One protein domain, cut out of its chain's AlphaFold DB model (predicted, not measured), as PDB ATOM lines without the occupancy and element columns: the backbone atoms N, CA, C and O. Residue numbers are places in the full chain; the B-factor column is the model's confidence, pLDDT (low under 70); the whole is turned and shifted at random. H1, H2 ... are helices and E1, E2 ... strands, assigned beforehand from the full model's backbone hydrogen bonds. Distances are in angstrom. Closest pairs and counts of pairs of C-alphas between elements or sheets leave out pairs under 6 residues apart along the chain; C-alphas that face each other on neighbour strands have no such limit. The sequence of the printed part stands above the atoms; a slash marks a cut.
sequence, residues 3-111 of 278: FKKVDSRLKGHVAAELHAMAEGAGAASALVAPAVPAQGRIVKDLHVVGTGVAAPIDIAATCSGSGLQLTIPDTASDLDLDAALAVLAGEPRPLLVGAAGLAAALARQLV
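This is residues 3 to 111 of the 278 residues of the protein "Putative inner membrane protein" of Rubellimicrobium mesophilum DSM 19309 (UniProt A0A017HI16). A small sheet of four parallel strands stands between helices, with H1 over one face and H3 and H4 over the opposite face. Beyond the end of E2, the two-strand hairpin E3 and E4 makes a separate small piece, with the short H2 near E4. The printed part has 109 residues, with four named helices and six named strands in the order E1 H1 E2 E3 E4 H2 E5 H3 E6 H4; the class is mixed, helices and strands. The larger sheet has the order E1, E6, E2, E5. The whole is compact, with a radius of gyration of the C-alphas of 12.7 A and spans of 34 by 31 by 19 A.

E1 is residues 3 to 5, 6.2 A long, from C-alpha 3 at (-38.632, -18.843, 7.845). H1 is residues 14 to 25, 15.8 A, and E2 is residues 29 to 33, 13.1 A. E3, residues 41 to 44, is 9.8 A and E4, residues 47 to 50, is 10.0 A. H2 is residues 59 to 62, 5.0 A, and E5 is residues 69 to 71, 6.8 A. H3, residues 78 to 87, is 14.8 A; E6, residues 95 to 98, is 9.7 A. H4, residues 100 to 110, is 15.1 A and ends at C-alpha 110, (-42.900, -12.828, -2.797).

In the sheet, N 4 and O 96 of E1 and E6 are 2.7 A apart, N 97 and O 31 of E6 and E2 2.8 A, and N 71 and O 30 of E5 and E2 2.8 A, each within hydrogen-bond range. E1, H1, E2 and E5, H3, E6 are split strand-helix-strand units, two parallel strands with another strand between them in the sheet; both crossovers are right-handed. H1 lies over E6 at a height over the sheet of 8.9 A. On the opposite face, H3 lies over E2 at 10.1 A, and H4 lies over E6 and, only just, over E1, with 3 C-alphas falling on E1. H3 and H4 touch, the closest C-alphas being those of Asp 82 and Ala 105, 5.3 A, at a steep tilt of 62 degrees, the same way. H2 only grazes the sheet, with residues 59 to 60. In the antiparallel hairpin of E3 and E4, N 44 and O 47 are 2.9 A apart. In H1, H3 and H4 every O i to N i+4 pair is within hydrogen-bond range; H2 is too short for one, and its 1 O i to N i+3 pair is within range.

The C-alphas farthest apart, those of Ala 54 and Pro 92, are 36.3 A apart. The printed part has no cut, and no link is long. Mean pLDDT of the printed part is 93.1; residues 89 to 90 are under 70.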
ATOM      1  N   PHE A   3     -37.482 -17.958   7.787       94.50
ATOM      2  CA  PHE A   3     -38.632 -18.843   7.845       94.50
ATOM      3  C   PHE A   3     -38.221 -20.148   8.518       94.50
ATOM      4  O   PHE A   3     -37.355 -20.873   8.025       94.50
ATOM      5  N   LYS A   4     -38.849 -20.457   9.645       96.06
ATOM      6  CA  LYS A   4     -38.735 -21.728  10.332       96.06
ATOM      7  C   LYS A   4     -39.876 -22.638   9.900       96.06
ATOM      8  O   LYS A   4     -41.014 -22.506  10.351       96.06
ATOM      9  N   LYS A   5     -39.541 -23.609   9.052       95.81
ATOM     10  CA  LYS A   5     -40.445 -24.707   8.722       95.81
ATOM     11  C   LYS A   5     -40.612 -25.626   9.935       95.81
ATOM     12  O   LYS A   5     -39.627 -26.156  10.437       95.81
ATOM     13  N   VAL A   6     -41.853 -25.855  10.357       95.06
ATOM     14  CA  VAL A   6     -42.215 -26.807  11.428       95.06
ATOM     15  C   VAL A   6     -43.178 -27.877  10.919       95.06
ATOM     16  O   VAL A   6     -43.837 -27.692   9.889       95.06
ATOM     17  N   ASP A   7     -43.274 -29.015  11.609       91.56
ATOM     18  CA  ASP A   7     -44.391 -29.941  11.399       91.56
ATOM     19  C   ASP A   7     -45.707 -29.240  11.752       91.56
ATOM     20  O   ASP A   7     -45.801 -28.519  12.741       91.56
ATOM     21  N   SER A   8     -46.754 -29.463  10.966       90.56
ATOM     22  CA  SER A   8     -48.054 -28.824  11.197       90.56
ATOM     23  C   SER A   8     -48.828 -29.401  12.383       90.56
ATOM     24  O   SER A   8     -49.905 -28.907  12.682       90.56
ATOM     25  N   ARG A   9     -48.324 -30.444  13.063       92.56
ATOM     26  CA  ARG A   9     -48.774 -30.868  14.406       92.56
ATOM     27  C   ARG A   9     -47.751 -30.498  15.483       92.56
ATOM     28  O   ARG A   9     -47.806 -31.047  16.574       92.56
ATOM     29  N   LEU A  10     -46.790 -29.631  15.159       94.19
ATOM     30  CA  LEU A  10     -45.741 -29.151  16.060       94.19
ATOM     31  C   LEU A  10     -44.926 -30.266  16.736       94.19
ATOM     32  O   LEU A  10     -44.454 -30.117  17.859       94.19
ATOM     33  N   LYS A  11     -44.737 -31.395  16.045       89.75
ATOM     34  CA  LYS A  11     -43.812 -32.440  16.493       89.75
ATOM     35  C   LYS A  11     -42.366 -31.948  16.408       89.75
ATOM     36  O   LYS A  11     -42.012 -31.242  15.466       89.75
ATOM     37  N   GLY A  12     -41.534 -32.399  17.345       89.56
ATOM     38  CA  GLY A  12     -40.107 -32.070  17.409       89.56
ATOM     39  C   GLY A  12     -39.775 -31.069  18.514       89.56
ATOM     40  O   GLY A  12     -40.573 -30.835  19.421       89.56
ATOM     41  N   HIS A  13     -38.584 -30.478  18.447       95.38
ATOM     42  CA  HIS A  13     -38.040 -29.609  19.493       95.38
ATOM     43  C   HIS A  13     -38.328 -28.129  19.214       95.38
ATOM     44  O   HIS A  13     -37.435 -27.285  19.288       95.38
ATOM     45  N   VAL A  14     -39.589 -27.809  18.900       96.88
ATOM     46  CA  VAL A  14     -40.001 -26.494  18.377       96.88
ATOM     47  C   VAL A  14     -39.497 -25.340  19.250       96.88
ATOM     48  O   VAL A  14     -38.836 -24.447  18.733       96.88
ATOM     49  N   ALA A  15     -39.735 -25.362  20.564       97.00
ATOM     50  CA  ALA A  15     -39.274 -24.304  21.467       97.00
ATOM     51  C   ALA A  15     -37.752 -24.085  21.442       97.00
ATOM     52  O   ALA A  15     -37.299 -22.950  21.302       97.00
ATOM     53  N   ALA A  16     -36.967 -25.160  21.552       97.38
ATOM     54  CA  ALA A  16     -35.506 -25.081  21.594       97.38
ATOM     55  C   ALA A  16     -34.929 -24.590  20.259       97.38
ATOM     56  O   ALA A  16     -34.024 -23.759  20.223       97.38
ATOM     57  N   GLU A  17     -35.493 -25.061  19.148       97.50
ATOM     58  CA  GLU A  17     -35.111 -24.616  17.812       97.50
ATOM     59  C   GLU A  17     -35.452 -23.139  17.580       97.50
ATOM     60  O   GLU A  17     -34.658 -22.411  16.986       97.50
ATOM     61  N   LEU A  18     -36.617 -22.685  18.054       96.94
ATOM     62  CA  LEU A  18     -37.007 -21.280  17.982       96.94
ATOM     63  C   LEU A  18     -36.128 -20.395  18.859       96.94
ATOM     64  O   LEU A  18     -35.777 -19.307  18.420       96.94
ATOM     65  N   HIS A  19     -35.736 -20.867  20.042       97.00
ATOM     66  CA  HIS A  19     -34.799 -20.156  20.907       97.00
ATOM     67  C   HIS A  19     -33.459 -19.907  20.203       97.00
ATOM     68  O   HIS A  19     -33.033 -18.762  20.062       97.00
ATOM     69  N   ALA A  20     -32.847 -20.960  19.654       96.81
ATOM     70  CA  ALA A  20     -31.584 -20.842  18.926       96.81
ATOM     71  C   ALA A  20     -31.702 -19.924  17.694       96.81
ATOM     72  O   ALA A  20     -30.791 -19.152  17.386       96.81
ATOM     73  N   MET A  21     -32.834 -19.974  16.983       95.56
ATOM     74  CA  MET A  21     -33.085 -19.071  15.859       95.56
ATOM     75  C   MET A  21     -33.321 -17.626  16.296       95.56
ATOM     76  O   MET A  21     -32.897 -16.727  15.578       95.56
ATOM     77  N   ALA A  22     -33.971 -17.390  17.436       93.94
ATOM     78  CA  ALA A  22     -34.172 -16.052  17.982       93.94
ATOM     79  C   ALA A  22     -32.825 -15.374  18.252       93.94
ATOM     80  O   ALA A  22     -32.599 -14.256  17.784       93.94
ATOM     81  N   GLU A  23     -31.902 -16.090  18.903       93.81
ATOM     82  CA  GLU A  23     -30.541 -15.612  19.157       93.81
ATOM     83  C   GLU A  23     -29.766 -15.378  17.854       93.81
ATOM     84  O   GLU A  23     -29.227 -14.294  17.636       93.81
ATOM     85  N   GLY A  24     -29.755 -16.364  16.949       93.25
ATOM     86  CA  GLY A  24     -28.994 -16.283  15.699       93.25
ATOM     87  C   GLY A  24     -29.515 -15.234  14.710       93.25
ATOM     88  O   GLY A  24     -28.731 -14.612  13.993       93.25
ATOM     89  N   ALA A  25     -30.831 -15.014  14.664       90.94
ATOM     90  CA  ALA A  25     -31.464 -14.025  13.792       90.94
ATOM     91  C   ALA A  25     -31.567 -12.627  14.426       90.94
ATOM     92  O   ALA A  25     -31.864 -11.661  13.712       90.94
ATOM     93  N   GLY A  26     -31.353 -12.513  15.743       91.38
ATOM     94  CA  GLY A  26     -31.621 -11.299  16.514       91.38
ATOM     95  C   GLY A  26     -33.104 -10.920  16.509       91.38
ATOM     96  O   GLY A  26     -33.433  -9.742  16.376       91.38
ATOM     97  N   ALA A  27     -33.993 -11.912  16.573       92.00
ATOM     98  CA  ALA A  27     -35.436 -11.709  16.517       92.00
ATOM     99  C   ALA A  27     -36.048 -11.649  17.922       92.00
ATOM    100  O   ALA A  27     -35.725 -12.465  18.781       92.00
ATOM    101  N   ALA A  28     -36.965 -10.704  18.135       92.81
ATOM    102  CA  ALA A  28     -37.696 -10.545  19.396       92.81
ATOM    103  C   ALA A  28     -39.136 -11.082  19.328       92.81
ATOM    104  O   ALA A  28     -39.771 -11.299  20.361       92.81
ATOM    105  N   SER A  29     -39.652 -11.298  18.118       93.81
ATOM    106  CA  SER A  29     -41.027 -11.709  17.863       93.81
ATOM    107  C   SER A  29     -41.112 -12.784  16.783       93.81
ATOM    108  O   SER A  29     -40.203 -12.958  15.960       93.81
ATOM    109  N   ALA A  30     -42.217 -13.524  16.799       94.81
ATOM    110  CA  ALA A  30     -42.522 -14.527  15.795       94.81
ATOM    111  C   ALA A  30     -44.013 -14.584  15.465       94.81
ATOM    112  O   ALA A  30     -44.857 -14.604  16.359       94.81
ATOM    113  N   LEU A  31     -44.323 -14.713  14.175       95.62
ATOM    114  CA  LEU A  31     -45.624 -15.195  13.720       95.62
ATOM    115  C   LEU A  31     -45.590 -16.718  13.697       95.62
ATOM    116  O   LEU A  31     -44.775 -17.302  12.980       95.62
ATOM    117  N   VAL A  32     -46.493 -17.352  14.436       97.25
ATOM    118  CA  VAL A  32     -46.615 -18.810  14.494       97.25
ATOM    119  C   VAL A  32     -47.936 -19.227  13.856       97.25
ATOM    120  O   VAL A  32     -48.995 -19.135  14.468       97.25
ATOM    121  N   ALA A  33     -47.865 -19.697  12.611       97.12
ATOM    122  CA  ALA A  33     -49.015 -20.128  11.819       97.12
ATOM    123  C   ALA A  33     -48.758 -21.520  11.196       97.12
ATOM    124  O   ALA A  33     -48.397 -21.645  10.020       97.12
ATOM    125  N   PRO A  34     -48.899 -22.609  11.977       97.31
ATOM    126  CA  PRO A  34     -48.643 -23.976  11.517       97.31
ATOM    127  C   PRO A  34     -49.776 -24.588  10.674       97.31
ATOM    128  O   PRO A  34     -49.667 -25.759  10.306       97.31
ATOM    129  N   ALA A  35     -50.853 -23.854  10.368       96.94
ATOM    130  CA  ALA A  35     -51.989 -24.387   9.616       96.94
ATOM    131  C   ALA A  35     -51.601 -24.912   8.221       96.94
ATOM    132  O   ALA A  35     -50.680 -24.425   7.556       96.94
ATOM    133  N   VAL A  36     -52.349 -25.921   7.773       94.62
ATOM    134  CA  VAL A  36     -52.350 -26.432   6.397       94.62
ATOM    135  C   VAL A  36     -53.813 -26.691   6.004       94.62
ATOM    136  O   VAL A  36     -54.266 -27.841   6.070       94.62
ATOM    137  N   PRO A  37     -54.571 -25.640   5.625       94.19
ATOM    138  CA  PRO A  37     -56.011 -25.727   5.367       94.19
ATOM    139  C   PRO A  37     -56.396 -26.790   4.337       94.19
ATOM    140  O   PRO A  37     -57.324 -27.559   4.568       94.19
ATOM    141  N   ALA A  38     -55.614 -26.922   3.261       87.56
ATOM    142  CA  ALA A  38     -55.808 -27.948   2.231       87.56
ATOM    143  C   ALA A  38     -55.773 -29.396   2.768       87.56
ATOM    144  O   ALA A  38     -56.262 -30.311   2.117       87.56
ATOM    145  N   GLN A  39     -55.208 -29.618   3.959       85.81
ATOM    146  CA  GLN A  39     -55.168 -30.921   4.634       85.81
ATOM    147  C   GLN A  39     -56.162 -31.013   5.804       85.81
ATOM    148  O   GLN A  39     -56.111 -31.957   6.592       85.81
ATOM    149  N   GLY A  40     -57.042 -30.021   5.969       90.69
ATOM    150  CA  GLY A  40     -57.988 -29.942   7.080       90.69
ATOM    151  C   GLY A  40     -57.329 -29.702   8.440       90.69
ATOM    152  O   GLY A  40     -57.906 -30.074   9.459       90.69
ATOM    153  N   ARG A  41     -56.117 -29.126   8.475       94.19
ATOM    154  CA  ARG A  41     -55.435 -28.703   9.711       94.19
ATOM    155  C   ARG A  41     -55.427 -27.189   9.815       94.19
ATOM    156  O   ARG A  41     -54.871 -26.524   8.943       94.19
ATOM    157  N   ILE A  42     -55.995 -26.667  10.892       98.06
ATOM    158  CA  ILE A  42     -56.217 -25.231  11.093       98.06
ATOM    159  C   ILE A  42     -55.694 -24.788  12.461       98.06
ATOM    160  O   ILE A  42     -55.475 -25.627  13.341       98.06
ATOM    161  N   VAL A  43     -55.521 -23.478  12.641       98.50
ATOM    162  CA  VAL A  43     -55.341 -22.872  13.967       98.50
ATOM    163  C   VAL A  43     -56.646 -22.225  14.392       98.50
ATOM    164  O   VAL A  43     -57.231 -21.462  13.623       98.50
ATOM    165  N   LYS A  44     -57.091 -22.538  15.606       98.19
ATOM    166  CA  LYS A  44     -58.262 -21.937  16.232       98.19
ATOM    167  C   LYS A  44     -58.026 -21.778  17.728       98.19
ATOM    168  O   LYS A  44     -57.587 -22.731  18.371       98.19
ATOM    169  N   ASP A  45     -58.346 -20.610  18.272       97.50
ATOM    170  CA  ASP A  45     -58.239 -20.304  19.700       97.50
ATOM    171  C   ASP A  45     -56.835 -20.636  20.253       97.50
ATOM    172  O   ASP A  45     -56.707 -21.251  21.309       97.50
ATOM    173  N   LEU A  46     -55.770 -20.278  19.517       97.88
ATOM    174  CA  LEU A  46     -54.352 -20.582  19.822       97.88
ATOM    175  C   LEU A  46     -53.943 -22.067  19.737       97.88
ATOM    176  O   LEU A  46     -52.818 -22.414  20.104       97.88
ATOM    177  N   HIS A  47     -54.815 -22.944  19.240       98.62
ATOM    178  CA  HIS A  47     -54.550 -24.376  19.138       98.62
ATOM    179  C   HIS A  47     -54.518 -24.856  17.693       98.62
ATOM    180  O   HIS A  47     -55.310 -24.420  16.860       98.62
ATOM    181  N   VAL A  48     -53.668 -25.843  17.404       98.31
ATOM    182  CA  VAL A  48     -53.814 -26.643  16.181       98.31
ATOM    183  C   VAL A  48     -54.934 -27.658  16.382       98.31
ATOM    184  O   VAL A  48     -54.922 -28.411  17.359       98.31
ATOM    185  N   VAL A  49     -55.869 -27.718  15.434       97.88
ATOM    186  CA  VAL A  49     -56.979 -28.683  15.407       97.88
ATOM    187  C   VAL A  49     -57.203 -29.242  13.996       97.88
ATOM    188  O   VAL A  49     -56.681 -28.719  13.008       97.88
ATOM    189  N   GLY A  50     -57.995 -30.314  13.897       93.88
ATOM    190  CA  GLY A  50     -58.415 -30.911  12.628       93.88
ATOM    191  C   GLY A  50     -57.721 -32.236  12.309       93.88
ATOM    192  O   GLY A  50     -57.407 -33.026  13.200       93.88
ATOM    193  N   THR A  51     -57.517 -32.514  11.023       87.62
ATOM    194  CA  THR A  51     -57.063 -33.825  10.538       87.62
ATOM    195  C   THR A  51     -55.752 -34.268  11.190       87.62
ATOM    196  O   THR A  51     -54.745 -33.560  11.165       87.62
ATOM    197  N   GLY A  52     -55.729 -35.482  11.746       82.56
ATOM    198  CA  GLY A  52     -54.520 -36.073  12.330       82.56
ATOM    199  C   GLY A  52     -54.083 -35.471  13.673       82.56
ATOM    200  O   GLY A  52     -52.960 -35.743  14.110       82.56
ATOM    201  N   VAL A  53     -54.945 -34.676  14.318       90.69
ATOM    202  CA  VAL A  53     -54.765 -34.108  15.660       90.69
ATOM    203  C   VAL A  53     -55.842 -34.686  16.585       90.69
ATOM    204  O   VAL A  53     -57.016 -34.365  16.448       90.69
ATOM    205  N   ALA A  54     -55.450 -35.573  17.506       90.00
ATOM    206  CA  ALA A  54     -56.397 -36.271  18.385       90.00
ATOM    207  C   ALA A  54     -56.981 -35.372  19.491       90.00
ATOM    208  O   ALA A  54     -58.125 -35.553  19.895       90.00
ATOM    209  N   ALA A  55     -56.193 -34.407  19.965       95.56
ATOM    210  CA  ALA A  55     -56.587 -33.387  20.929       95.56
ATOM    211  C   ALA A  55     -55.949 -32.047  20.527       95.56
ATOM    212  O   ALA A  55     -54.846 -32.083  19.972       95.56
ATOM    213  N   PRO A  56     -56.605 -30.897  20.786       97.88
ATOM    214  CA  PRO A  56     -56.059 -29.584  20.451       97.88
ATOM    215  C   PRO A  56     -54.628 -29.411  20.967       97.88
ATOM    216  O   PRO A  56     -54.343 -29.701  22.128       97.88
ATOM    217  N   ILE A  57     -53.726 -28.950  20.099       98.12
ATOM    218  CA  ILE A  57     -52.312 -28.754  20.442       98.12
ATOM    219  C   ILE A  57     -52.101 -27.279  20.748       98.12
ATOM    220  O   ILE A  57     -52.211 -26.454  19.844       98.12
ATOM    221  N   ASP A  58     -51.795 -26.963  22.003       98.44
ATOM    222  CA  ASP A  58     -51.509 -25.600  22.452       98.44
ATOM    223  C   ASP A  58     -50.186 -25.105  21.844       98.44
ATOM    224  O   ASP A  58     -49.097 -25.625  22.126       98.44
ATOM    225  N   ILE A  59     -50.286 -24.098  20.975       98.31
ATOM    226  CA  ILE A  59     -49.147 -23.540  20.243       98.31
ATOM    227  C   ILE A  59     -48.236 -22.757  21.193       98.31
ATOM    228  O   ILE A  59     -47.013 -22.897  21.126       98.31
ATOM    229  N   ALA A  60     -48.812 -21.970  22.104       97.38
ATOM    230  CA  ALA A  60     -48.050 -21.163  23.049       97.38
ATOM    231  C   ALA A  60     -47.257 -22.054  24.013       97.38
ATOM    232  O   ALA A  60     -46.069 -21.813  24.239       97.38
ATOM    233  N   ALA A  61     -47.873 -23.129  24.511       97.62
ATOM    234  CA  ALA A  61     -47.191 -24.120  25.338       97.62
ATOM    235  C   ALA A  61     -46.053 -24.815  24.573       97.62
ATOM    236  O   ALA A  61     -44.959 -24.976  25.112       97.62
ATOM    237  N   THR A  62     -46.269 -25.170  23.302       97.56
ATOM    238  CA  THR A  62     -45.251 -25.842  22.469       97.56
ATOM    239  C   THR A  62     -44.056 -24.941  22.135       97.56
ATOM    240  O   THR A  62     -42.938 -25.422  21.955       97.56
ATOM    241  N   CYS A  63     -44.274 -23.626  22.068       97.31
ATOM    242  CA  CYS A  63     -43.241 -22.613  21.837       97.31
ATOM    243  C   CYS A  63     -42.680 -22.005  23.137       97.31
ATOM    244  O   CYS A  63     -41.844 -21.091  23.083       97.31
ATOM    245  N   SER A  64     -43.128 -22.490  24.299       96.62
ATOM    246  CA  SER A  64     -42.713 -21.993  25.609       96.62
ATOM    247  C   SER A  64     -41.203 -22.134  25.800       96.62
ATOM    248  O   SER A  64     -40.625 -23.180  25.517       96.62
ATOM    249  N   GLY A  65     -40.550 -21.068  26.267       94.31
ATOM    250  CA  GLY A  65     -39.093 -21.020  26.427       94.31
ATOM    251  C   GLY A  65     -38.316 -20.569  25.184       94.31
ATOM    252  O   GLY A  65     -37.101 -20.442  25.259       94.31
ATOM    253  N   SER A  66     -38.987 -20.251  24.071       95.44
ATOM    254  CA  SER A  66     -38.322 -19.663  22.895       95.44
ATOM    255  C   SER A  66     -37.734 -18.265  23.151       95.44
ATOM    256  O   SER A  66     -36.780 -17.871  22.489       95.44
ATOM    257  N   GLY A  67     -38.287 -17.511  24.109       94.06
ATOM    258  CA  GLY A  67     -37.908 -16.117  24.382       94.06
ATOM    259  C   GLY A  67     -38.513 -15.098  23.407       94.06
ATOM    260  O   GLY A  67     -38.229 -13.908  23.516       94.06
ATOM    261  N   LEU A  68     -39.357 -15.549  22.477       94.31
ATOM    262  CA  LEU A  68     -40.017 -14.717  21.474       94.31
ATOM    263  C   LEU A  68     -41.384 -14.234  21.967       94.31
ATOM    264  O   LEU A  68     -42.120 -14.976  22.619       94.31
ATOM    265  N   GLN A  69     -41.766 -13.017  21.584       94.56
ATOM    266  CA  GLN A  69     -43.164 -12.586  21.631       94.56
ATOM    267  C   GLN A  69     -43.929 -13.239  20.475       94.56
ATOM    268  O   GLN A  69     -43.556 -13.081  19.313       94.56
ATOM    269  N   LEU A  70     -44.968 -14.013  20.792       94.75
ATOM    270  CA  LEU A  70     -45.676 -14.828  19.807       94.75
ATOM    271  C   LEU A  70     -46.958 -14.142  19.330       94.75
ATOM    272  O   LEU A  70     -47.825 -13.808  20.136       94.75
ATOM    273  N   THR A  71     -47.107 -14.048  18.014       95.44
ATOM    274  CA  THR A  71     -48.365 -13.729  17.336       95.44
ATOM    275  C   THR A  71     -48.916 -15.018  16.737       95.44
ATOM    276  O   THR A  71     -48.282 -15.626  15.875       95.44
ATOM    277  N   ILE A  72     -50.082 -15.460  17.211       96.88
ATOM    278  CA  ILE A  72     -50.691 -16.748  16.846       96.88
ATOM    279  C   ILE A  72     -52.113 -16.478  16.330       96.88
ATOM    280  O   ILE A  72     -53.059 -16.488  17.117       96.88
ATOM    281  N   PRO A  73     -52.282 -16.154  15.038       96.56
ATOM    282  CA  PRO A  73     -53.596 -15.886  14.478       96.56
ATOM    283  C   PRO A  73     -54.358 -17.182  14.207       96.56
ATOM    284  O   PRO A  73     -53.782 -18.201  13.806       96.56
ATOM    285  N   ASP A  74     -55.677 -17.106  14.345       97.81
ATOM    286  CA  ASP A  74     -56.569 -18.125  13.808       97.81
ATOM    287  C   ASP A  74     -56.399 -18.192  12.287       97.81
ATOM    288  O   ASP A  74     -56.379 -17.174  11.595       97.81
ATOM    289  N   THR A  75     -56.231 -19.404  11.768       97.75
ATOM    290  CA  THR A  75     -55.964 -19.651  10.347       97.75
ATOM    291  C   THR A  75     -56.740 -20.878   9.894       97.75
ATOM    292  O   THR A  75     -56.317 -22.017  10.107       97.75
ATOM    293  N   ALA A  76     -57.904 -20.641   9.284       97.50
ATOM    294  CA  ALA A  76     -58.802 -21.675   8.776       97.50
ATOM    295  C   ALA A  76     -58.686 -21.866   7.255       97.50
ATOM    296  O   ALA A  76     -59.097 -22.900   6.729       97.50
ATOM    297  N   SER A  77     -58.116 -20.887   6.556       97.62
ATOM    298  CA  SER A  77     -58.014 -20.832   5.102       97.62
ATOM    299  C   SER A  77     -56.694 -20.216   4.634       97.62
ATOM    300  O   SER A  77     -55.948 -19.613   5.408       97.62
ATOM    301  N   ASP A  78     -56.414 -20.351   3.338       95.31
ATOM    302  CA  ASP A  78     -55.261 -19.710   2.702       95.31
ATOM    303  C   ASP A  78     -55.337 -18.176   2.766       95.31
ATOM    304  O   ASP A  78     -54.305 -17.530   2.919       95.31
ATOM    305  N   LEU A  79     -56.549 -17.605   2.743       95.81
ATOM    306  CA  LEU A  79     -56.765 -16.164   2.910       95.81
ATOM    307  C   LEU A  79     -56.382 -15.687   4.315       95.81
ATOM    308  O   LEU A  79     -55.797 -14.616   4.458       95.81
ATOM    309  N   ASP A  80     -56.667 -16.484   5.345       97.06
ATOM    310  CA  ASP A  80     -56.273 -16.147   6.718       97.06
ATOM    311  C   ASP A  80     -54.748 -16.170   6.871       97.06
ATOM    312  O   ASP A  80     -54.176 -15.331   7.563       97.06
ATOM    313  N   LEU A  81     -54.071 -17.107   6.197       96.38
ATOM    314  CA  LEU A  81     -52.606 -17.170   6.163       96.38
ATOM    315  C   LEU A  81     -52.000 -15.960   5.436       96.38
ATOM    316  O   LEU A  81     -51.000 -15.407   5.899       96.38
ATOM    317  N   ASP A  82     -52.615 -15.520   4.337       94.50
ATOM    318  CA  ASP A  82     -52.206 -14.305   3.627       94.50
ATOM    319  C   ASP A  82     -52.392 -13.057   4.510       94.50
ATOM    320  O   ASP A  82     -51.505 -12.200   4.581       94.50
ATOM    321  N   ALA A  83     -53.508 -12.975   5.244       93.94
ATOM    322  CA  ALA A  83     -53.787 -11.895   6.189       93.94
ATOM    323  C   ALA A  83     -52.826 -11.905   7.391       93.94
ATOM    324  O   ALA A  83     -52.353 -10.849   7.810       93.94
ATOM    325  N   ALA A  84     -52.481 -13.086   7.912       93.19
ATOM    326  CA  ALA A  84     -51.535 -13.253   9.013       93.19
ATOM    327  C   ALA A  84     -50.146 -12.687   8.683       93.19
ATOM    328  O   ALA A  84     -49.522 -12.046   9.528       93.19
ATOM    329  N   LEU A  85     -49.671 -12.870   7.447       91.06
ATOM    330  CA  LEU A  85     -48.405 -12.287   6.993       91.06
ATOM    331  C   LEU A  85     -48.456 -10.754   6.930       91.06
ATOM    332  O   LEU A  85     -47.460 -10.099   7.233       91.06
ATOM    333  N   ALA A  86     -49.611 -10.172   6.593       85.56
ATOM    334  CA  ALA A  86     -49.772  -8.719   6.529       85.56
ATOM    335  C   ALA A  86     -49.651  -8.040   7.907       85.56
ATOM    336  O   ALA A  86     -49.189  -6.901   7.984       85.56
ATOM    337  N   VAL A  87     -49.994  -8.744   8.996       77.69
ATOM    338  CA  VAL A  87     -49.873  -8.242  10.382       77.69
ATOM    339  C   VAL A  87     -48.430  -7.855  10.725       77.69
ATOM    340  O   VAL A  87     -48.202  -6.918  11.484       77.69
ATOM    341  N   LEU A  88     -47.444  -8.529  10.128       74.19
ATOM    342  CA  LEU A  88     -46.026  -8.340  10.433       74.19
ATOM    343  C   LEU A  88     -45.322  -7.250   9.613       74.19
ATOM    344  O   LEU A  88     -44.129  -7.016   9.818       74.19
ATOM    345  N   ALA A  89     -46.022  -6.556   8.710       65.62
ATOM    346  CA  ALA A  89     -45.418  -5.583   7.793       65.62
ATOM    347  C   ALA A  89     -44.720  -4.384   8.485       65.62
ATOM    348  O   ALA A  89     -43.992  -3.642   7.828       65.62
ATOM    349  N   GLY A  90     -44.910  -4.196   9.797       68.31
ATOM    350  CA  GLY A  90     -44.284  -3.134  10.595       68.31
ATOM    351  C   GLY A  90     -43.237  -3.596  11.614       68.31
ATOM    352  O   GLY A  90     -42.642  -2.747  12.279       68.31
ATOM    353  N   GLU A  91     -43.000  -4.901  11.769       74.25
ATOM    354  CA  GLU A  91     -42.092  -5.403  12.803       74.25
ATOM    355  C   GLU A  91     -40.643  -5.545  12.303       74.25
ATOM    356  O   GLU A  91     -40.392  -6.043  11.199       74.25
ATOM    357  N   PRO A  92     -39.641  -5.147  13.108       74.88
ATOM    358  CA  PRO A  92     -38.246  -5.329  12.747       74.88
ATOM    359  C   PRO A  92     -37.857  -6.813  12.835       74.88
ATOM    360  O   PRO A  92     -37.557  -7.329  13.905       74.88
ATOM    361  N   ARG A  93     -37.793  -7.475  11.672       80.62
ATOM    362  CA  ARG A  93     -37.266  -8.845  11.479       80.62
ATOM    363  C   ARG A  93     -37.971  -9.940  12.313       80.62
ATOM    364  O   ARG A  93     -37.280 -10.705  12.989       80.62
ATOM    365  N   PRO A  94     -39.304 -10.087  12.230       89.94
ATOM    366  CA  PRO A  94     -39.987 -11.198  12.884       89.94
ATOM    367  C   PRO A  94     -39.533 -12.543  12.300       89.94
ATOM    368  O   PRO A  94     -39.232 -12.655  11.101       89.94
ATOM    369  N   LEU A  95     -39.506 -13.580  13.138       94.12
ATOM    370  CA  LEU A  95     -39.399 -14.959  12.661       94.12
ATOM    371  C   LEU A  95     -40.752 -15.416  12.118       94.12
ATOM    372  O   LEU A  95     -41.776 -15.313  12.791       94.12
ATOM    373  N   LEU A  96     -40.755 -15.968  10.909       95.94
ATOM    374  CA  LEU A  96     -41.925 -16.654  10.369       95.94
ATOM    375  C   LEU A  96     -41.835 -18.125  10.753       95.94
ATOM    376  O   LEU A  96     -40.887 -18.796  10.360       95.94
ATOM    377  N   VAL A  97     -42.794 -18.635  11.515       97.12
ATOM    378  CA  VAL A  97     -42.812 -20.019  11.996       97.12
ATOM    379  C   VAL A  97     -44.071 -20.690  11.478       97.12
ATOM    380  O   VAL A  97     -45.184 -20.349  11.874       97.12
ATOM    381  N   GLY A  98     -43.928 -21.662  10.584       96.81
ATOM    382  CA  GLY A  98     -45.105 -22.275   9.981       96.81
ATOM    383  C   GLY A  98     -44.829 -23.550   9.212       96.81
ATOM    384  O   GLY A  98     -43.691 -23.988   9.041       96.81
ATOM    385  N   ALA A  99     -45.912 -24.178   8.770       95.06
ATOM    386  CA  ALA A  99     -45.868 -25.378   7.952       95.06
ATOM    387  C   ALA A  99     -45.959 -25.025   6.455       95.06
ATOM    388  O   ALA A  99     -45.580 -23.933   6.037       95.06
ATOM    389  N   ALA A 100     -46.439 -25.962   5.633       91.75
ATOM    390  CA  ALA A 100     -46.571 -25.754   4.191       91.75
ATOM    391  C   ALA A 100     -47.562 -24.628   3.836       91.75
ATOM    392  O   ALA A 100     -47.322 -23.915   2.868       91.75
ATOM    393  N   GLY A 101     -48.622 -24.423   4.633       94.62
ATOM    394  CA  GLY A 101     -49.607 -23.362   4.390       94.62
ATOM    395  C   GLY A 101     -48.990 -21.963   4.448       94.62
ATOM    396  O   GLY A 101     -49.103 -21.202   3.493       94.62
ATOM    397  N   LEU A 102     -48.260 -21.645   5.525       96.12
ATOM    398  CA  LEU A 102     -47.575 -20.351   5.645       96.12
ATOM    399  C   LEU A 102     -46.476 -20.173   4.587       96.12
ATOM    400  O   LEU A 102     -46.283 -19.070   4.088       96.12
ATOM    401  N   ALA A 103     -45.767 -21.248   4.222       94.25
ATOM    402  CA  ALA A 103     -44.772 -21.194   3.153       94.25
ATOM    403  C   ALA A 103     -45.409 -20.844   1.796       94.25
ATOM    404  O   ALA A 103     -44.864 -20.022   1.064       94.25
ATOM    405  N   ALA A 104     -46.575 -21.419   1.483       91.62
ATOM    406  CA  ALA A 104     -47.324 -21.103   0.269       91.62
ATOM    407  C   ALA A 104     -47.840 -19.656   0.272       91.62
ATOM    408  O   ALA A 104     -47.679 -18.954  -0.723       91.62
ATOM    409  N   ALA A 105     -48.380 -19.183   1.400       93.81
ATOM    410  CA  ALA A 105     -48.790 -17.787   1.570       93.81
ATOM    411  C   ALA A 105     -47.618 -16.816   1.361       93.81
ATOM    412  O   ALA A 105     -47.721 -15.839   0.618       93.81
ATOM    413  N   LEU A 106     -46.455 -17.139   1.931       93.38
ATOM    414  CA  LEU A 106     -45.242 -16.352   1.745       93.38
ATOM    415  C   LEU A 106     -44.786 -16.351   0.281       93.38
ATOM    416  O   LEU A 106     -44.432 -15.301  -0.247       93.38
ATOM    417  N   ALA A 107     -44.822 -17.504  -0.391       91.06
ATOM    418  CA  ALA A 107     -44.469 -17.608  -1.803       91.06
ATOM    419  C   ALA A 107     -45.382 -16.744  -2.690       91.06
ATOM    420  O   ALA A 107     -44.870 -16.027  -3.548       91.06
ATOM    421  N   ARG A 108     -46.701 -16.733  -2.435       90.19
ATOM    422  CA  ARG A 108     -47.662 -15.865  -3.144       90.19
ATOM    423  C   ARG A 108     -47.355 -14.378  -2.966       90.19
ATOM    424  O   ARG A 108     -47.509 -13.616  -3.913       90.19
ATOM    425  N   GLN A 109     -46.910 -13.954  -1.781       88.75
ATOM    426  CA  GLN A 109     -46.527 -12.557  -1.549       88.75
ATOM    427  C   GLN A 109     -45.204 -12.181  -2.225       88.75
ATOM    428  O   GLN A 109     -45.074 -11.076  -2.748       88.75
ATOM    429  N   LEU A 110     -44.216 -13.080  -2.206       88.94
ATOM    430  CA  LEU A 110     -42.900 -12.828  -2.797       88.94
ATOM    431  C   LEU A 110     -42.927 -12.867  -4.327       88.94
ATOM    432  O   LEU A 110     -42.188 -12.121  -4.968       88.94
ATOM    433  N   VAL A 111     -43.752 -13.743  -4.904       88.19
ATOM    434  CA  VAL A 111     -43.871 -13.952  -6.350       88.19
ATOM    435  C   VAL A 111     -45.360 -14.056  -6.721       88.19
ATOM    436  O   VAL A 111     -45.872 -15.162  -6.899       88.19
TER     437      VAL A 111